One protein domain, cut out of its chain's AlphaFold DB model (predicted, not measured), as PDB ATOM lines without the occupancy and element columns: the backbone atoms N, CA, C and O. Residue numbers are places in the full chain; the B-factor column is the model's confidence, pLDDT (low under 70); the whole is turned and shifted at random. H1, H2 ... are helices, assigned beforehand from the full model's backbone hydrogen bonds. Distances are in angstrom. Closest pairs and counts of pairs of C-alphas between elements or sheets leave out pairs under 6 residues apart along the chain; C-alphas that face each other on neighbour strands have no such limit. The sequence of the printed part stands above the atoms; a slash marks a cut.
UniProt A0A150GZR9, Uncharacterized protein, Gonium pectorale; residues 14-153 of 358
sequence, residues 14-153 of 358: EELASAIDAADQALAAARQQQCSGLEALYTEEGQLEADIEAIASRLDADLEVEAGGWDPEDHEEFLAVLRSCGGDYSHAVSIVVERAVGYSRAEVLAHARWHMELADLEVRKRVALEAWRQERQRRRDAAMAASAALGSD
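What this domain is: This is residues 14 to 153 of the 358 residues of an uncharacterized protein of Gonium pectorale (UniProt A0A150GZR9). What is the shape? Two long helices, H1 and H4, make a narrow V, with short H2 and H3 as a small head at its closed end; residues 14 to 51 and 130 to 153 stand free. What builds it? The printed part has 140 residues with four named helices, H1 to H4 in order, all helix, an extended rod of 98 by 28 by 18 A with a radius of gyration of the C-alphas of 28.3 A.

Where its parts are: Where does H1 run? H1, residues 14 to 65, runs 74.9 A from C-alpha 14 at (20.445, 45.555, -3.003). What follows? H2 is residues 72 to 84, H3 residues 89 to 99; H4, residues 105 to 149, runs 65.7 A to C-alpha 149 at (5.304, 10.703, -6.824).

How they stand to each other: What is near H1? H1 touches no helix, but is near H4, with 9 pairs of C-alphas within 10 A. What touches H3? Residues 78 to 82 of H2 touch it, the closest C-alphas, of Leu 82 and Ala 92, 5.1 A apart. H3 and H4 form a helical hairpin, at a tilt of 38 degrees, only just steep; their closest C-alphas, of Val 97 and Arg 105, are 5.8 A apart. Are the backbones in order? In H1, H2, H3 and H4 every O i to N i+4 pair is within hydrogen-bond range.

The domain as a whole: How long is it? The C-alphas farthest apart, of Glu 14 and Glu 98, are 97.9 A apart. Is it unbroken and sure? The printed part has no cut and no long link; pLDDT is under 70 at residues 36, 59 to 66, 144 and 147 to 153.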
ATOM      1  N   GLU A  14      20.688  45.593  -4.455       78.62
ATOM      2  CA  GLU A  14      20.445  45.555  -3.003       78.62
ATOM      3  C   GLU A  14      18.944  45.496  -2.694       78.62
ATOM      4  O   GLU A  14      18.524  44.760  -1.803       78.62
ATOM      5  N   GLU A  15      18.119  46.208  -3.474       81.12
ATOM      6  CA  GLU A  15      16.655  46.104  -3.387       81.12
ATOM      7  C   GLU A  15      16.168  44.704  -3.793       81.12
ATOM      8  O   GLU A  15      15.302  44.139  -3.124       81.12
ATOM      9  N   LEU A  16      16.754  44.109  -4.840       81.38
ATOM     10  CA  LEU A  16      16.443  42.742  -5.261       81.38
ATOM     11  C   LEU A  16      16.881  41.705  -4.215       81.38
ATOM     12  O   LEU A  16      16.114  40.797  -3.916       81.38
ATOM     13  N   ALA A  17      18.081  41.843  -3.642       79.31
ATOM     14  CA  ALA A  17      18.574  40.949  -2.595       79.31
ATOM     15  C   ALA A  17      17.684  41.007  -1.345       79.31
ATOM     16  O   ALA A  17      17.249  39.971  -0.855       79.31
ATOM     17  N   SER A  18      17.313  42.213  -0.908       83.69
ATOM     18  CA  SER A  18      16.374  42.414   0.201       83.69
ATOM     19  C   SER A  18      14.985  41.824  -0.092       83.69
ATOM     20  O   SER A  18      14.368  41.215   0.780       83.69
ATOM     21  N   ALA A  19      14.496  41.939  -1.333       85.69
ATOM     22  CA  ALA A  19      13.233  41.332  -1.745       85.69
ATOM     23  C   ALA A  19      13.288  39.792  -1.776       85.69
ATOM     24  O   ALA A  19      12.302  39.148  -1.419       85.69
ATOM     25  N   ILE A  20      14.423  39.205  -2.172       86.25
ATOM     26  CA  ILE A  20      14.653  37.753  -2.129       86.25
ATOM     27  C   ILE A  20      14.705  37.273  -0.675       86.25
ATOM     28  O   ILE A  20      13.979  36.347  -0.330       86.25
ATOM     29  N   ASP A  21      15.457  37.952   0.195       87.94
ATOM     30  CA  ASP A  21      15.531  37.614   1.622       87.94
ATOM     31  C   ASP A  21      14.154  37.707   2.298       87.94
ATOM     32  O   ASP A  21      13.784  36.848   3.103       87.94
ATOM     33  N   ALA A  22      13.356  38.721   1.950       86.69
ATOM     34  CA  ALA A  22      11.988  38.864   2.441       86.69
ATOM     35  C   ALA A  22      11.062  37.748   1.923       86.69
ATOM     36  O   ALA A  22      10.222  37.247   2.676       86.69
ATOM     37  N   ALA A  23      11.217  37.329   0.663       84.62
ATOM     38  CA  ALA A  23      10.466  36.213   0.093       84.62
ATOM     39  C   ALA A  23      10.851  34.872   0.742       84.62
ATOM     40  O   ALA A  23       9.967  34.085   1.076       84.62
ATOM     41  N   ASP A  24      12.139  34.639   0.998       85.56
ATOM     42  CA  ASP A  24      12.632  33.438   1.677       85.56
ATOM     43  C   ASP A  24      12.170  33.383   3.138       85.56
ATOM     44  O   ASP A  24      11.745  32.329   3.615       85.56
ATOM     45  N   GLN A  25      12.159  34.521   3.840       85.56
ATOM     46  CA  GLN A  25      11.583  34.621   5.184       85.56
ATOM     47  C   GLN A  25      10.075  34.346   5.180       85.56
ATOM     48  O   GLN A  25       9.583  33.620   6.046       85.56
ATOM     49  N   ALA A  26       9.337  34.874   4.198       83.75
ATOM     50  CA  ALA A  26       7.907  34.609   4.055       83.75
ATOM     51  C   ALA A  26       7.625  33.128   3.747       83.75
ATOM     52  O   ALA A  26       6.710  32.540   4.327       83.75
ATOM     53  N   LEU A  27       8.439  32.495   2.895       80.12
ATOM     54  CA  LEU A  27       8.355  31.062   2.601       80.12
ATOM     55  C   LEU A  27       8.701  30.208   3.826       80.12
ATOM     56  O   LEU A  27       8.002  29.234   4.099       80.12
ATOM     57  N   ALA A  28       9.734  30.571   4.588       76.62
ATOM     58  CA  ALA A  28      10.104  29.878   5.819       76.62
ATOM     59  C   ALA A  28       9.000  29.980   6.884       76.62
ATOM     60  O   ALA A  28       8.651  28.975   7.500       76.62
ATOM     61  N   ALA A  29       8.395  31.160   7.047       78.88
ATOM     62  CA  ALA A  29       7.265  31.362   7.950       78.88
ATOM     63  C   ALA A  29       6.035  30.544   7.520       78.88
ATOM     64  O   ALA A  29       5.403  29.898   8.357       78.88
ATOM     65  N   ALA A  30       5.726  30.507   6.220       76.75
ATOM     66  CA  ALA A  30       4.633  29.696   5.686       76.75
ATOM     67  C   ALA A  30       4.872  28.191   5.906       76.75
ATOM     68  O   ALA A  30       3.954  27.476   6.301       76.75
ATOM     69  N   ARG A  31       6.110  27.709   5.722       76.38
ATOM     70  CA  ARG A  31       6.482  26.315   6.019       76.38
ATOM     71  C   ARG A  31       6.373  26.002   7.501       76.38
ATOM     72  O   ARG A  31       5.802  24.982   7.855       76.38
ATOM     73  N   GLN A  32       6.855  26.889   8.368       76.69
ATOM     74  CA  GLN A  32       6.743  26.708   9.813       76.69
ATOM     75  C   GLN A  32       5.276  26.626  10.251       76.69
ATOM     76  O   GLN A  32       4.933  25.755  11.044       76.69
ATOM     77  N   GLN A  33       4.405  27.471   9.688       74.38
ATOM     78  CA  GLN A  33       2.961  27.412   9.927       74.38
ATOM     79  C   GLN A  33       2.342  26.099   9.430       74.38
ATOM     80  O   GLN A  33       1.507  25.517  10.124       74.38
ATOM     81  N   GLN A  34       2.762  25.602   8.263       75.06
ATOM     82  CA  GLN A  34       2.310  24.312   7.732       75.06
ATOM     83  C   GLN A  34       2.781  23.135   8.593       75.06
ATOM     84  O   GLN A  34       1.973  22.262   8.901       75.06
ATOM     85  N   CYS A  35       4.043  23.126   9.035       70.38
ATOM     86  CA  CYS A  35       4.574  22.099   9.932       70.38
ATOM     87  C   CYS A  35       3.850  22.118  11.281       70.38
ATOM     88  O   CYS A  35       3.364  21.078  11.710       70.38
ATOM     89  N   SER A  36       3.669  23.292  11.896       67.94
ATOM     90  CA  SER A  36       2.921  23.398  13.154       67.94
ATOM     91  C   SER A  36       1.449  23.011  12.997       67.94
ATOM     92  O   SER A  36       0.863  22.438  13.907       67.94
ATOM     93  N   GLY A  37       0.844  23.302  11.839       71.38
ATOM     94  CA  GLY A  37      -0.527  22.900  11.532       71.38
ATOM     95  C   GLY A  37      -0.659  21.386  11.373       71.38
ATOM     96  O   GLY A  37      -1.598  20.797  11.894       71.38
ATOM     97  N   LEU A  38       0.302  20.738  10.709       72.25
ATOM     98  CA  LEU A  38       0.344  19.280  10.589       72.25
ATOM     99  C   LEU A  38       0.614  18.606  11.936       72.25
ATOM    100  O   LEU A  38      -0.050  17.627  12.259       72.25
ATOM    101  N   GLU A  39       1.540  19.130  12.738       70.88
ATOM    102  CA  GLU A  39       1.789  18.645  14.099       70.88
ATOM    103  C   GLU A  39       0.539  18.767  14.973       70.88
ATOM    104  O   GLU A  39       0.177  17.796  15.632       70.88
ATOM    105  N   ALA A  40      -0.165  19.903  14.919       71.25
ATOM    106  CA  ALA A  40      -1.427  20.095  15.628       71.25
ATOM    107  C   ALA A  40      -2.475  19.053  15.204       71.25
ATOM    108  O   ALA A  40      -3.067  18.400  16.061       71.25
ATOM    109  N   LEU A  41      -2.629  18.813  13.899       70.75
ATOM    110  CA  LEU A  41      -3.542  17.791  13.384       70.75
ATOM    111  C   LEU A  41      -3.159  16.377  13.842       70.75
ATOM    112  O   LEU A  41      -4.040  15.615  14.225       70.75
ATOM    113  N   TYR A  42      -1.869  16.027  13.871       76.75
ATOM    114  CA  TYR A  42      -1.423  14.733  14.401       76.75
ATOM    115  C   TYR A  42      -1.648  14.611  15.912       76.75
ATOM    116  O   TYR A  42      -1.960  13.524  16.398       76.75
ATOM    117  N   THR A  43      -1.503  15.703  16.668       72.94
ATOM    118  CA  THR A  43      -1.810  15.698  18.105       72.94
ATOM    119  C   THR A  43      -3.307  15.585  18.374       72.94
ATOM    120  O   THR A  43      -3.696  14.840  19.268       72.94
ATOM    121  N   GLU A  44      -4.149  16.255  17.584       73.81
ATOM    122  CA  GLU A  44      -5.606  16.122  17.658       73.81
ATOM    123  C   GLU A  44      -6.048  14.710  17.264       73.81
ATOM    124  O   GLU A  44      -6.877  14.114  17.943       73.81
ATOM    125  N   GLU A  45      -5.447  14.129  16.224       76.44
ATOM    126  CA  GLU A  45      -5.702  12.745  15.818       76.44
ATOM    127  C   GLU A  45      -5.314  11.753  16.926       76.44
ATOM    128  O   GLU A  45      -6.104  10.872  17.262       76.44
ATOM    129  N   GLY A  46      -4.148  11.933  17.557       76.94
ATOM    130  CA  GLY A  46      -3.724  11.124  18.703       76.94
ATOM    131  C   GLY A  46      -4.612  11.303  19.942       76.94
ATOM    132  O   GLY A  46      -4.842  10.349  20.682       76.94
ATOM    133  N   GLN A  47      -5.162  12.500  20.158       72.69
ATOM    134  CA  GLN A  47      -6.123  12.739  21.235       72.69
ATOM    135  C   GLN A  47      -7.458  12.042  20.951       72.69
ATOM    136  O   GLN A  47      -8.006  11.391  21.834       72.69
ATOM    137  N   LEU A  48      -7.949  12.114  19.713       74.19
ATOM    138  CA  LEU A  48      -9.163  11.414  19.295       74.19
ATOM    139  C   LEU A  48      -9.002   9.892  19.394       74.19
ATOM    140  O   LEU A  48      -9.956   9.208  19.752       74.19
ATOM    141  N   GLU A  49      -7.811   9.350  19.124       77.50
ATOM    142  CA  GLU A  49      -7.496   7.938  19.382       77.50
ATOM    143  C   GLU A  49      -7.657   7.579  20.858       77.50
ATOM    144  O   GLU A  49      -8.373   6.630  21.183       77.50
ATOM    145  N   ALA A  50      -7.017   8.353  21.736       75.12
ATOM    146  CA  ALA A  50      -7.089   8.137  23.174       75.12
ATOM    147  C   ALA A  50      -8.531   8.263  23.686       75.12
ATOM    148  O   ALA A  50      -8.955   7.470  24.522       75.12
ATOM    149  N   ASP A  51      -9.305   9.206  23.149       71.75
ATOM    150  CA  ASP A  51     -10.705   9.410  23.513       71.75
ATOM    151  C   ASP A  51     -11.592   8.256  23.020       71.75
ATOM    152  O   ASP A  51     -12.442   7.777  23.771       71.75
ATOM    153  N   ILE A  52     -11.390   7.756  21.795       77.12
ATOM    154  CA  ILE A  52     -12.110   6.581  21.272       77.12
ATOM    155  C   ILE A  52     -11.780   5.341  22.107       77.12
ATOM    156  O   ILE A  52     -12.684   4.573  22.439       77.12
ATOM    157  N   GLU A  53     -10.515   5.143  22.475       79.38
ATOM    158  CA  GLU A  53     -10.086   4.020  23.311       79.38
ATOM    159  C   GLU A  53     -10.600   4.146  24.750       79.38
ATOM    160  O   GLU A  53     -11.050   3.161  25.335       79.38
ATOM    161  N   ALA A  54     -10.633   5.359  25.304       74.94
ATOM    162  CA  ALA A  54     -11.211   5.631  26.614       74.94
ATOM    163  C   ALA A  54     -12.730   5.419  26.625       74.94
ATOM    164  O   ALA A  54     -13.259   4.825  27.560       74.94
ATOM    165  N   ILE A  55     -13.441   5.855  25.580       74.44
ATOM    166  CA  ILE A  55     -14.878   5.602  25.419       74.44
ATOM    167  C   ILE A  55     -15.130   4.104  25.252       74.44
ATOM    168  O   ILE A  55     -16.042   3.580  25.881       74.44
ATOM    169  N   ALA A  56     -14.314   3.410  24.453       76.38
ATOM    170  CA  ALA A  56     -14.395   1.965  24.289       76.38
ATOM    171  C   ALA A  56     -14.186   1.236  25.621       76.38
ATOM    172  O   ALA A  56     -15.001   0.385  25.953       76.38
ATOM    173  N   SER A  57     -13.164   1.617  26.389       76.00
ATOM    174  CA  SER A  57     -12.843   1.024  27.693       76.00
ATOM    175  C   SER A  57     -13.898   1.343  28.750       76.00
ATOM    176  O   SER A  57     -14.205   0.503  29.586       76.00
ATOM    177  N   ARG A  58     -14.482   2.548  28.715       73.69
ATOM    178  CA  ARG A  58     -15.595   2.920  29.595       73.69
ATOM    179  C   ARG A  58     -16.850   2.124  29.263       73.69
ATOM    180  O   ARG A  58     -17.497   1.644  30.174       73.69
ATOM    181  N   LEU A  59     -17.157   1.952  27.978       69.69
ATOM    182  CA  LEU A  59     -18.245   1.079  27.544       69.69
ATOM    183  C   LEU A  59     -18.005  -0.363  27.995       69.69
ATOM    184  O   LEU A  59     -18.941  -0.987  28.461       69.69
ATOM    185  N   ASP A  60     -16.775  -0.873  27.905       69.12
ATOM    186  CA  ASP A  60     -16.458  -2.221  28.395       69.12
ATOM    187  C   ASP A  60     -16.644  -2.316  29.919       69.12
ATOM    188  O   ASP A  60     -17.267  -3.255  30.397       69.12
ATOM    189  N   ALA A  61     -16.221  -1.303  30.680       67.69
ATOM    190  CA  ALA A  61     -16.446  -1.251  32.125       67.69
ATOM    191  C   ALA A  61     -17.938  -1.149  32.494       67.69
ATOM    192  O   ALA A  61     -18.390  -1.827  33.410       67.69
ATOM    193  N   ASP A  62     -18.715  -0.337  31.778       64.19
ATOM    194  CA  ASP A  62     -20.156  -0.196  32.006       64.19
ATOM    195  C   ASP A  62     -20.906  -1.498  31.642       64.19
ATOM    196  O   ASP A  62     -21.892  -1.846  32.286       64.19
ATOM    197  N   LEU A  63     -20.407  -2.253  30.657       61.28
ATOM    198  CA  LEU A  63     -20.933  -3.564  30.262       61.28
ATOM    199  C   LEU A  63     -20.514  -4.699  31.216       61.28
ATOM    200  O   LEU A  63     -21.266  -5.656  31.376       61.28
ATOM    201  N   GLU A  64     -19.354  -4.595  31.871       59.81
ATOM    202  CA  GLU A  64     -18.899  -5.541  32.903       59.81
ATOM    203  C   GLU A  64     -19.578  -5.308  34.267       59.81
ATOM    204  O   GLU A  64     -19.762  -6.252  35.035       59.81
ATOM    205  N   VAL A  65     -19.955  -4.063  34.587       58.03
ATOM    206  CA  VAL A  65     -20.536  -3.687  35.893       58.03
ATOM    207  C   VAL A  65     -22.039  -3.987  35.984       58.03
ATOM    208  O   VAL A  65     -22.568  -4.159  37.084       58.03
ATOM    209  N   GLU A  66     -22.729  -4.135  34.856       65.06
ATOM    210  CA  GLU A  66     -24.129  -4.555  34.811       65.06
ATOM    211  C   GLU A  66     -24.222  -5.969  34.228       65.06
ATOM    212  O   GLU A  66     -24.365  -6.144  33.022       65.06
ATOM    213  N   ALA A  67     -24.193  -6.999  35.083       73.69
ATOM    214  CA  ALA A  67     -24.394  -8.406  34.712       73.69
ATOM    215  C   ALA A  67     -25.831  -8.704  34.211       73.69
ATOM    216  O   ALA A  67     -26.442  -9.695  34.597       73.69
ATOM    217  N   GLY A  68     -26.438  -7.821  33.416       73.62
ATOM    218  CA  GLY A  68     -27.813  -7.941  32.929       73.62
ATOM    219  C   GLY A  68     -28.866  -7.892  34.041       73.62
ATOM    220  O   GLY A  68     -29.987  -8.357  33.844       73.62
ATOM    221  N   GLY A  69     -28.510  -7.371  35.223       78.25
ATOM    222  CA  GLY A  69     -29.345  -7.416  36.428       78.25
ATOM    223  C   GLY A  69     -29.313  -8.757  37.174       78.25
ATOM    224  O   GLY A  69     -30.126  -8.954  38.076       78.25
ATOM    225  N   TRP A  70     -28.409  -9.670  36.807       88.06
ATOM    226  CA  TRP A  70     -28.126 -10.894  37.561       88.06
ATOM    227  C   TRP A  70     -27.117 -10.644  38.674       88.06
ATOM    228  O   TRP A  70     -26.327  -9.699  38.610       88.06
ATOM    229  N   ASP A  71     -27.141 -11.505  39.690       87.69
ATOM    230  CA  ASP A  71     -26.077 -11.517  40.684       87.69
ATOM    231  C   ASP A  71     -24.747 -11.914  40.010       87.69
ATOM    232  O   ASP A  71     -24.750 -12.780  39.124       87.69
ATOM    233  N   PRO A  72     -23.610 -11.292  40.372       86.81
ATOM    234  CA  PRO A  72     -22.313 -11.629  39.794       86.81
ATOM    235  C   PRO A  72     -21.950 -13.115  39.907       86.81
ATOM    236  O   PRO A  72     -21.362 -13.658  38.970       86.81
ATOM    237  N   GLU A  73     -22.319 -13.784  41.007       87.38
ATOM    238  CA  GLU A  73     -22.032 -15.211  41.212       87.38
ATOM    239  C   GLU A  73     -22.856 -16.082  40.245       87.38
ATOM    240  O   GLU A  73     -22.316 -16.963  39.570       87.38
ATOM    241  N   ASP A  74     -24.147 -15.769  40.094       89.38
ATOM    242  CA  ASP A  74     -25.064 -16.471  39.186       89.38
ATOM    243  C   ASP A  74     -24.715 -16.228  37.708       89.38
ATOM    244  O   ASP A  74     -24.821 -17.121  36.858       89.38
ATOM    245  N   HIS A  75     -24.260 -15.015  37.381       90.50
ATOM    246  CA  HIS A  75     -23.755 -14.684  36.054       90.50
ATOM    247  C   HIS A  75     -22.484 -15.481  35.728       90.50
ATOM    248  O   HIS A  75     -22.372 -16.041  34.633       90.50
ATOM    249  N   GLU A  76     -21.538 -15.588  36.665       90.06
ATOM    250  CA  GLU A  76     -20.315 -16.371  36.469       90.06
ATOM    251  C   GLU A  76     -20.615 -17.869  36.289       90.06
ATOM    252  O   GLU A  76     -20.032 -18.513  35.405       90.06
ATOM    253  N   GLU A  77     -21.567 -18.419  37.052       90.75
ATOM    254  CA  GLU A  77     -22.023 -19.800  36.872       90.75
ATOM    255  C   GLU A  77     -22.654 -20.005  35.487       90.75
ATOM    256  O   GLU A  77     -22.309 -20.967  34.787       90.75
ATOM    257  N   PHE A  78     -23.510 -19.081  35.034       92.19
ATOM    258  CA  PHE A  78     -24.076 -19.111  33.684       92.19
ATOM    259  C   PHE A  78     -22.978 -19.148  32.611       92.19
ATOM    260  O   PHE A  78     -23.027 -19.985  31.702       92.19
ATOM    261  N   LEU A  79     -21.942 -18.311  32.733       92.25
ATOM    262  CA  LEU A  79     -20.809 -18.317  31.805       92.25
ATOM    263  C   LEU A  79     -20.009 -19.626  31.861       92.25
ATOM    264  O   LEU A  79     -19.552 -20.118  30.827       92.25
ATOM    265  N   ALA A  80     -19.828 -20.213  33.045       92.88
ATOM    266  CA  ALA A  80     -19.149 -21.498  33.198       92.88
ATOM    267  C   ALA A  80     -19.929 -22.635  32.520       92.88
ATOM    268  O   ALA A  80     -19.340 -23.462  31.811       92.88
ATOM    269  N   VAL A  81     -21.257 -22.640  32.660       93.44
ATOM    270  CA  VAL A  81     -22.129 -23.585  31.959       93.44
ATOM    271  C   VAL A  81     -22.070 -23.345  30.451       93.44
ATOM    272  O   VAL A  81     -21.855 -24.297  29.704       93.44
ATOM    273  N   LEU A  82     -22.140 -22.096  29.988       93.19
ATOM    274  CA  LEU A  82     -22.039 -21.761  28.565       93.19
ATOM    275  C   LEU A  82     -20.713 -22.236  27.948       93.19
ATOM    276  O   LEU A  82     -20.711 -22.832  26.870       93.19
ATOM    277  N   ARG A  83     -19.589 -22.046  28.655       93.75
ATOM    278  CA  ARG A  83     -18.271 -22.558  28.242       93.75
ATOM    279  C   ARG A  83     -18.241 -24.084  28.181       93.75
ATOM    280  O   ARG A  83     -17.695 -24.635  27.228       93.75
ATOM    281  N   SER A  84     -18.840 -24.772  29.154       92.94
ATOM    282  CA  SER A  84     -18.896 -26.242  29.146       92.94
ATOM    283  C   SER A  84     -19.812 -26.801  28.049       92.94
ATOM    284  O   SER A  84     -19.546 -27.881  27.529       92.94
ATOM    285  N   CYS A  85     -20.818 -26.031  27.620       90.88
ATOM    286  CA  CYS A  85     -21.692 -26.337  26.484       90.88
ATOM    287  C   CYS A  85     -21.109 -25.913  25.122       90.88
ATOM    288  O   CYS A  85     -21.817 -25.948  24.118       90.88
ATOM    289  N   GLY A  86     -19.850 -25.464  25.065       89.19
ATOM    290  CA  GLY A  86     -19.208 -25.041  23.816       89.19
ATOM    291  C   GLY A  86     -19.831 -23.797  23.170       89.19
ATOM    292  O   GLY A  86     -19.699 -23.614  21.964       89.19
ATOM    293  N   GLY A  87     -20.517 -22.955  23.949       87.62
ATOM    294  CA  GLY A  87     -21.196 -21.755  23.449       87.62
ATOM    295  C   GLY A  87     -22.628 -21.982  22.954       87.62
ATOM    296  O   GLY A  87     -23.231 -21.052  22.418       87.62
ATOM    297  N   ASP A  88     -23.202 -23.177  23.134       92.56
ATOM    298  CA  ASP A  88     -24.613 -23.416  22.827       92.56
ATOM    299  C   ASP A  88     -25.523 -22.849  23.930       92.56
ATOM    300  O   ASP A  88     -25.739 -23.461  24.982       92.56
ATOM    301  N   TYR A  89     -26.090 -21.671  23.663       90.94
ATOM    302  CA  TYR A  89     -27.021 -20.984  24.560       90.94
ATOM    303  C   TYR A  89     -28.287 -21.796  24.855       90.94
ATOM    304  O   TYR A  89     -28.835 -21.696  25.951       90.94
ATOM    305  N   SER A  90     -28.768 -22.614  23.916       90.81
ATOM    306  CA  SER A  90     -29.999 -23.393  24.109       90.81
ATOM    307  C   SER A  90     -29.797 -24.529  25.116       90.81
ATOM    308  O   SER A  90     -30.645 -24.776  25.985       90.81
ATOM    309  N   HIS A  91     -28.629 -25.171  25.046       90.69
ATOM    310  CA  HIS A  91     -28.220 -26.208  25.979       90.69
ATOM    311  C   HIS A  91     -27.868 -25.614  27.348       90.69
ATOM    312  O   HIS A  91     -28.345 -26.105  28.373       90.69
ATOM    313  N   ALA A  92     -27.137 -24.494  27.361       90.94
ATOM    314  CA  ALA A  92     -26.757 -23.797  28.585       90.94
ATOM    315  C   ALA A  92     -27.976 -23.323  29.394       90.94
ATOM    316  O   ALA A  92     -28.041 -23.568  30.595       90.94
ATOM    317  N   VAL A  93     -28.988 -22.736  28.743       92.69
ATOM    318  CA  VAL A  93     -30.237 -22.323  29.412       92.69
ATOM    319  C   VAL A  93     -30.937 -23.509  30.072       92.69
ATOM    320  O   VAL A  93     -31.445 -23.372  31.179       92.69
ATOM    321  N   SER A  94     -30.967 -24.672  29.419       91.31
ATOM    322  CA  SER A  94     -31.645 -25.856  29.966       91.31
ATOM    323  C   SER A  94     -30.981 -26.335  31.260       91.31
ATOM    324  O   SER A  94     -31.673 -26.622  32.230       91.31
ATOM    325  N   ILE A  95     -29.646 -26.329  31.303       90.81
ATOM    326  CA  ILE A  95     -28.864 -26.718  32.485       90.81
ATOM    327  C   ILE A  95     -28.976 -25.668  33.599       90.81
ATOM    328  O   ILE A  95     -29.118 -26.023  34.766       90.81
ATOM    329  N   VAL A  96     -28.933 -24.378  33.258       91.44
ATOM    330  CA  VAL A  96     -29.007 -23.291  34.247       91.44
ATOM    331  C   VAL A  96     -30.395 -23.206  34.876       91.44
ATOM    332  O   VAL A  96     -30.490 -23.004  36.076       91.44
ATOM    333  N   VAL A  97     -31.473 -23.455  34.127       91.56
ATOM    334  CA  VAL A  97     -32.838 -23.516  34.692       91.56
ATOM    335  C   VAL A  97     -32.997 -24.649  35.712       91.56
ATOM    336  O   VAL A  97     -33.798 -24.530  36.632       91.56
ATOM    337  N   GLU A  98     -32.245 -25.744  35.569       87.56
ATOM    338  CA  GLU A  98     -32.254 -26.850  36.534       87.56
ATOM    339  C   GLU A  98     -31.386 -26.579  37.772       87.56
ATOM    340  O   GLU A  98     -31.656 -27.136  38.837       87.56
ATOM    341  N   ARG A  99     -30.346 -25.742  37.647       86.25
ATOM    342  CA  ARG A  99     -29.369 -25.465  38.716       86.25
ATOM    343  C   ARG A  99     -29.653 -24.192  39.507       86.25
ATOM    344  O   ARG A  99     -29.468 -24.188  40.721       86.25
ATOM    345  N   ALA A 100     -30.104 -23.135  38.839       82.94
ATOM    346  CA  ALA A 100     -30.300 -21.822  39.431       82.94
ATOM    347  C   ALA A 100     -31.589 -21.798  40.262       82.94
ATOM    348  O   ALA A 100     -32.706 -21.846  39.738       82.94
ATOM    349  N   VAL A 101     -31.440 -21.726  41.585       79.19
ATOM    350  CA  VAL A 101     -32.568 -21.666  42.518       79.19
ATOM    351  C   VAL A 101     -32.974 -20.208  42.709       79.19
ATOM    352  O   VAL A 101     -32.250 -19.441  43.325       79.19
ATOM    353  N   GLY A 102     -34.156 -19.833  42.217       82.19
ATOM    354  CA  GLY A 102     -34.706 -18.481  42.391       82.19
ATOM    355  C   GLY A 102     -34.957 -17.720  41.090       82.19
ATOM    356  O   GLY A 102     -35.676 -16.727  41.123       82.19
ATOM    357  N   TYR A 103     -34.467 -18.229  39.957       87.56
ATOM    358  CA  TYR A 103     -34.734 -17.667  38.633       87.56
ATOM    359  C   TYR A 103     -35.784 -18.477  37.877       87.56
ATOM    360  O   TYR A 103     -35.766 -19.707  37.822       87.56
ATOM    361  N   SER A 104     -36.715 -17.776  37.244       90.81
ATOM    362  CA  SER A 104     -37.676 -18.368  36.324       90.81
ATOM    363  C   SER A 104     -37.023 -18.673  34.974       90.81
ATOM    364  O   SER A 104     -36.130 -17.971  34.501       90.81
ATOM    365  N   ARG A 105     -37.548 -19.677  34.262       89.94
ATOM    366  CA  ARG A 105     -37.102 -20.002  32.893       89.94
ATOM    367  C   ARG A 105     -37.147 -18.800  31.940       89.94
ATOM    368  O   ARG A 105     -36.344 -18.725  31.015       89.94
ATOM    369  N   ALA A 106     -38.093 -17.883  32.143       90.69
ATOM    370  CA  ALA A 106     -38.207 -16.669  31.343       90.69
ATOM    371  C   ALA A 106     -37.040 -15.702  31.600       90.69
ATOM    372  O   ALA A 106     -36.501 -15.156  30.640       90.69
ATOM    373  N   GLU A 107     -36.613 -15.548  32.855       90.62
ATOM    374  CA  GLU A 107     -35.471 -14.708  33.239       90.62
ATOM    375  C   GLU A 107     -34.151 -15.281  32.714       90.62
ATOM    376  O   GLU A 107     -33.373 -14.543  32.116       90.62
ATOM    377  N   VAL A 108     -33.940 -16.601  32.809       91.69
ATOM    378  CA  VAL A 108     -32.749 -17.261  32.229       91.69
ATOM    379  C   VAL A 108     -32.691 -17.087  30.710       91.69
ATOM    380  O   VAL A 108     -31.635 -16.813  30.145       91.69
ATOM    381  N   LEU A 109     -33.833 -17.187  30.023       92.50
ATOM    382  CA  LEU A 109     -33.911 -16.938  28.581       92.50
ATOM    383  C   LEU A 109     -33.696 -15.467  28.206       92.50
ATOM    384  O   LEU A 109     -33.198 -15.198  27.114       92.50
ATOM    385  N   ALA A 110     -34.127 -14.526  29.045       89.88
ATOM    386  CA  ALA A 110     -33.897 -13.102  28.825       89.88
ATOM    387  C   ALA A 110     -32.409 -12.768  28.988       89.88
ATOM    388  O   ALA A 110     -31.831 -12.128  28.113       89.88
ATOM    389  N   HIS A 111     -31.777 -13.305  30.032       91.31
ATOM    390  CA  HIS A 111     -30.346 -13.153  30.286       91.31
ATOM    391  C   HIS A 111     -29.482 -13.751  29.180       91.31
ATOM    392  O   HIS A 111     -28.574 -13.102  28.669       91.31
ATOM    393  N   ALA A 112     -29.813 -14.964  28.731       91.69
ATOM    394  CA  ALA A 112     -29.109 -15.604  27.627       91.69
ATOM    395  C   ALA A 112     -29.200 -14.794  26.324       91.69
ATOM    396  O   ALA A 112     -28.223 -14.725  25.579       91.69
ATOM    397  N   ARG A 113     -30.349 -14.156  26.051       91.12
ATOM    398  CA  ARG A 113     -30.502 -13.251  24.899       91.12
ATOM    399  C   ARG A 113     -29.669 -11.990  25.055       91.12
ATOM    400  O   ARG A 113     -28.960 -11.646  24.119       91.12
ATOM    401  N   TRP A 114     -29.722 -11.352  26.221       90.88
ATOM    402  CA  TRP A 114     -28.910 -10.175  26.519       90.88
ATOM    403  C   TRP A 114     -27.415 -10.466  26.340       90.88
ATOM    404  O   TRP A 114     -26.740  -9.749  25.609       90.88
ATOM    405  N   HIS A 115     -26.909 -11.564  26.906       90.44
ATOM    406  CA  HIS A 115     -25.498 -11.933  26.775       90.44
ATOM    407  C   HIS A 115     -25.114 -12.253  25.318       90.44
ATOM    408  O   HIS A 115     -24.024 -11.917  24.860       90.44
ATOM    409  N   MET A 116     -26.012 -12.883  24.558       89.56
ATOM    410  CA  MET A 116     -25.800 -13.130  23.130       89.56
ATOM    411  C   MET A 116     -25.736 -11.822  22.322       89.56
ATOM    412  O   MET A 116     -24.877 -11.687  21.452       89.56
ATOM    413  N   GLU A 117     -26.618 -10.862  22.608       87.62
ATOM    414  CA  GLU A 117     -26.606  -9.528  21.992       87.62
ATOM    415  C   GLU A 117     -25.340  -8.750  22.367       87.62
ATOM    416  O   GLU A 117     -24.709  -8.149  21.497       87.62
ATOM    417  N   LEU A 118     -24.923  -8.826  23.631       86.12
ATOM    418  CA  LEU A 118     -23.680  -8.238  24.118       86.12
ATOM    419  C   LEU A 118     -22.468  -8.776  23.349       86.12
ATOM    420  O   LEU A 118     -21.684  -8.001  22.803       86.12
ATOM    421  N   ALA A 119     -22.360 -10.099  23.218       86.69
ATOM    422  CA  ALA A 119     -21.267 -10.735  22.489       86.69
ATOM    423  C   ALA A 119     -21.225 -10.322  21.001       86.69
ATOM    424  O   ALA A 119     -20.147 -10.092  20.448       86.69
ATOM    425  N   ASP A 120     -22.380 -10.189  20.337       85.19
ATOM    426  CA  ASP A 120     -22.460  -9.690  18.953       85.19
ATOM    427  C   ASP A 120     -22.022  -8.216  18.854       85.19
ATOM    428  O   ASP A 120     -21.260  -7.846  17.955       85.19
ATOM    429  N   LEU A 121     -22.432  -7.374  19.806       83.56
ATOM    430  CA  LEU A 121     -22.024  -5.968  19.863       83.56
ATOM    431  C   LEU A 121     -20.512  -5.810  20.064       83.56
ATOM    432  O   LEU A 121     -19.891  -5.005  19.367       83.56
ATOM    433  N   GLU A 122     -19.895  -6.605  20.936       83.50
ATOM    434  CA  GLU A 122     -18.442  -6.602  21.135       83.50
ATOM    435  C   GLU A 122     -17.670  -7.006  19.874       83.50
ATOM    436  O   GLU A 122     -16.616  -6.441  19.561       83.50
ATOM    437  N   VAL A 123     -18.177  -7.992  19.129       85.69
ATOM    438  CA  VAL A 123     -17.575  -8.410  17.857       85.69
ATOM    439  C   VAL A 123     -17.703  -7.295  16.821       85.69
ATOM    440  O   VAL A 123     -16.710  -6.931  16.190       85.69
ATOM    441  N   ARG A 124     -18.886  -6.684  16.678       80.25
ATOM    442  CA  ARG A 124     -19.098  -5.556  15.753       80.25
ATOM    443  C   ARG A 124     -18.236  -4.350  16.104       80.25
ATOM    444  O   ARG A 124     -17.671  -3.736  15.201       80.25
ATOM    445  N   LYS A 125     -18.086  -4.043  17.395       83.44
ATOM    446  CA  LYS A 125     -17.180  -3.001  17.901       83.44
ATOM    447  C   LYS A 125     -15.742  -3.274  17.463       83.44
ATOM    448  O   LYS A 125     -15.108  -2.391  16.889       83.44
ATOM    449  N   ARG A 126     -15.236  -4.493  17.677       84.38
ATOM    450  CA  ARG A 126     -13.878  -4.886  17.261       84.38
ATOM    451  C   ARG A 126     -13.677  -4.749  15.754       84.38
ATOM    452  O   ARG A 126     -12.727  -4.096  15.331       84.38
ATOM    453  N   VAL A 127     -14.608  -5.266  14.952       83.69
ATOM    454  CA  VAL A 127     -14.551  -5.168  13.483       83.69
ATOM    455  C   VAL A 127     -14.577  -3.712  13.013       83.69
ATOM    456  O   VAL A 127     -13.807  -3.339  12.131       83.69
ATOM    457  N   ALA A 128     -15.421  -2.865  13.608       76.38
ATOM    458  CA  ALA A 128     -15.492  -1.446  13.261       76.38
ATOM    459  C   ALA A 128     -14.190  -0.701  13.600       76.38
ATOM    460  O   ALA A 128     -13.703   0.084  12.784       76.38
ATOM    461  N   LEU A 129     -13.593  -0.981  14.765       80.62
ATOM    462  CA  LEU A 129     -12.304  -0.411  15.165       80.62
ATOM    463  C   LEU A 129     -11.170  -0.861  14.238       80.62
ATOM    464  O   LEU A 129     -10.341  -0.047  13.834       80.62
ATOM    465  N   GLU A 130     -11.135  -2.138  13.863       83.25
ATOM    466  CA  GLU A 130     -10.146  -2.662  12.919       83.25
ATOM    467  C   GLU A 130     -10.311  -2.063  11.519       83.25
ATOM    468  O   GLU A 130      -9.324  -1.620  10.928       83.25
ATOM    469  N   ALA A 131     -11.541  -1.980  11.006       81.69
ATOM    470  CA  ALA A 131     -11.831  -1.360   9.717       81.69
ATOM    471  C   ALA A 131     -11.418   0.120   9.694       81.69
ATOM    472  O   ALA A 131     -10.804   0.580   8.730       81.69
ATOM    473  N   TRP A 132     -11.685   0.852  10.779       82.88
ATOM    474  CA  TRP A 132     -11.254   2.239  10.928       82.88
ATOM    475  C   TRP A 132      -9.724   2.375  10.936       82.88
ATOM    476  O   TRP A 132      -9.177   3.194  10.194       82.88
ATOM    477  N   ARG A 133      -9.016   1.529  11.701       82.62
ATOM    478  CA  ARG A 133      -7.540   1.501  11.724       82.62
ATOM    479  C   ARG A 133      -6.958   1.220  10.336       82.62
ATOM    480  O   ARG A 133      -6.002   1.878   9.927       82.62
ATOM    481  N   GLN A 134      -7.539   0.274   9.597       85.12
ATOM    482  CA  GLN A 134      -7.095  -0.077   8.246       85.12
ATOM    483  C   GLN A 134      -7.328   1.058   7.245       85.12
ATOM    484  O   GLN A 134      -6.416   1.408   6.496       85.12
ATOM    485  N   GLU A 135      -8.517   1.664   7.234       81.81
ATOM    486  CA  GLU A 135      -8.834   2.789   6.347       81.81
ATOM    487  C   GLU A 135      -7.903   3.980   6.606       81.81
ATOM    488  O   GLU A 135      -7.385   4.599   5.674       81.81
ATOM    489  N   ARG A 136      -7.604   4.258   7.875       80.75
ATOM    490  CA  ARG A 136      -6.640   5.289   8.256       80.75
ATOM    491  C   ARG A 136      -5.232   4.989   7.747       80.75
ATOM    492  O   ARG A 136      -4.601   5.864   7.153       80.75
ATOM    493  N   GLN A 137      -4.749   3.761   7.936       80.75
ATOM    494  CA  GLN A 137      -3.437   3.354   7.434       80.75
ATOM    495  C   GLN A 137      -3.361   3.507   5.909       80.75
ATOM    496  O   GLN A 137      -2.403   4.081   5.397       80.75
ATOM    497  N   ARG A 138      -4.417   3.117   5.185       82.69
ATOM    498  CA  ARG A 138      -4.500   3.304   3.729       82.69
ATOM    499  C   ARG A 138      -4.440   4.773   3.321       82.69
ATOM    500  O   ARG A 138      -3.756   5.095   2.353       82.69
ATOM    501  N   ARG A 139      -5.121   5.670   4.041       80.12
ATOM    502  CA  ARG A 139      -5.047   7.119   3.781       80.12
ATOM    503  C   ARG A 139      -3.643   7.668   4.011       80.12
ATOM    504  O   ARG A 139      -3.161   8.453   3.198       80.12
ATOM    505  N   ARG A 140      -2.973   7.218   5.073       77.38
ATOM    506  CA  ARG A 140      -1.586   7.593   5.375       77.38
ATOM    507  C   ARG A 140      -0.627   7.118   4.284       77.38
ATOM    508  O   ARG A 140       0.175   7.908   3.790       77.38
ATOM    509  N   ASP A 141      -0.757   5.867   3.857       78.81
ATOM    510  CA  ASP A 141       0.073   5.291   2.799       78.81
ATOM    511  C   ASP A 141      -0.183   5.968   1.444       78.81
ATOM    512  O   ASP A 141       0.761   6.242   0.703       78.81
ATOM    513  N   ALA A 142      -1.434   6.333   1.142       79.44
ATOM    514  CA  ALA A 142      -1.783   7.091  -0.058       79.44
ATOM    515  C   ALA A 142      -1.181   8.507  -0.054       79.44
ATOM    516  O   ALA A 142      -0.645   8.945  -1.073       79.44
ATOM    517  N   ALA A 143      -1.209   9.207   1.085       71.75
ATOM    518  CA  ALA A 143      -0.569  10.515   1.233       71.75
ATOM    519  C   ALA A 143       0.960  10.424   1.068       71.75
ATOM    520  O   ALA A 143       1.570  11.248   0.382       71.75
ATOM    521  N   MET A 144       1.576   9.382   1.631       67.94
ATOM    522  CA  MET A 144       3.006   9.107   1.474       67.94
ATOM    523  C   MET A 144       3.378   8.767   0.026       67.94
ATOM    524  O   MET A 144       4.377   9.276  -0.484       67.94
ATOM    525  N   ALA A 145       2.567   7.962  -0.663       76.75
ATOM    526  CA  ALA A 145       2.770   7.623  -2.068       76.75
ATOM    527  C   ALA A 145       2.603   8.845  -2.990       76.75
ATOM    528  O   ALA A 145       3.407   9.039  -3.900       76.75
ATOM    529  N   ALA A 146       1.618   9.710  -2.726       70.06
ATOM    530  CA  ALA A 146       1.430  10.964  -3.456       70.06
ATOM    531  C   ALA A 146       2.617  11.925  -3.263       70.06
ATOM    532  O   ALA A 146       3.092  12.525  -4.226       70.06
ATOM    533  N   SER A 147       3.150  12.016  -2.039       61.22
ATOM    534  CA  SER A 147       4.367  12.783  -1.745       61.22
ATOM    535  C   SER A 147       5.607  12.211  -2.441       61.22
ATOM    536  O   SER A 147       6.461  12.984  -2.863       61.22
ATOM    537  N   ALA A 148       5.709  10.888  -2.591       63.09
ATOM    538  CA  ALA A 148       6.816  10.236  -3.294       63.09
ATOM    539  C   ALA A 148       6.732  10.377  -4.828       63.09
ATOM    540  O   ALA A 148       7.761  10.380  -5.499       63.09
ATOM    541  N   ALA A 149       5.524  10.511  -5.387       66.44
ATOM    542  CA  ALA A 149       5.304  10.703  -6.824       66.44
ATOM    543  C   ALA A 149       5.649  12.128  -7.313       66.44
ATOM    544  O   ALA A 149       5.932  12.331  -8.495       66.44
ATOM    545  N   LEU A 150       5.672  13.116  -6.413       57.91
ATOM    546  CA  LEU A 150       6.134  14.482  -6.676       57.91
ATOM    547  C   LEU A 150       7.679  14.547  -6.660       57.91
ATOM    548  O   LEU A 150       8.259  15.003  -5.684       57.91
ATOM    549  N   GLY A 151       8.330  14.089  -7.738       49.81
ATOM    550  CA  GLY A 151       9.672  14.503  -8.213       49.81
ATOM    551  C   GLY A 151      10.927  14.314  -7.322       49.81
ATOM    552  O   GLY A 151      10.974  14.658  -6.147       49.81
ATOM    553  N   SER A 152      12.028  13.858  -7.937       55.88
ATOM    554  CA  SER A 152      13.350  13.604  -7.317       55.88
ATOM    555  C   SER A 152      13.980  14.804  -6.581       55.88
ATOM    556  O   SER A 152      14.593  14.624  -5.527       55.88
ATOM    557  N   ASP A 153      13.826  16.029  -7.088       56.41
ATOM    558  CA  ASP A 153      14.465  17.216  -6.490       56.41
ATOM    559  C   ASP A 153      13.736  17.714  -5.233       56.41
ATOM    560  O   ASP A 153      14.365  18.150  -4.265       56.41
TER     561      ASP A 153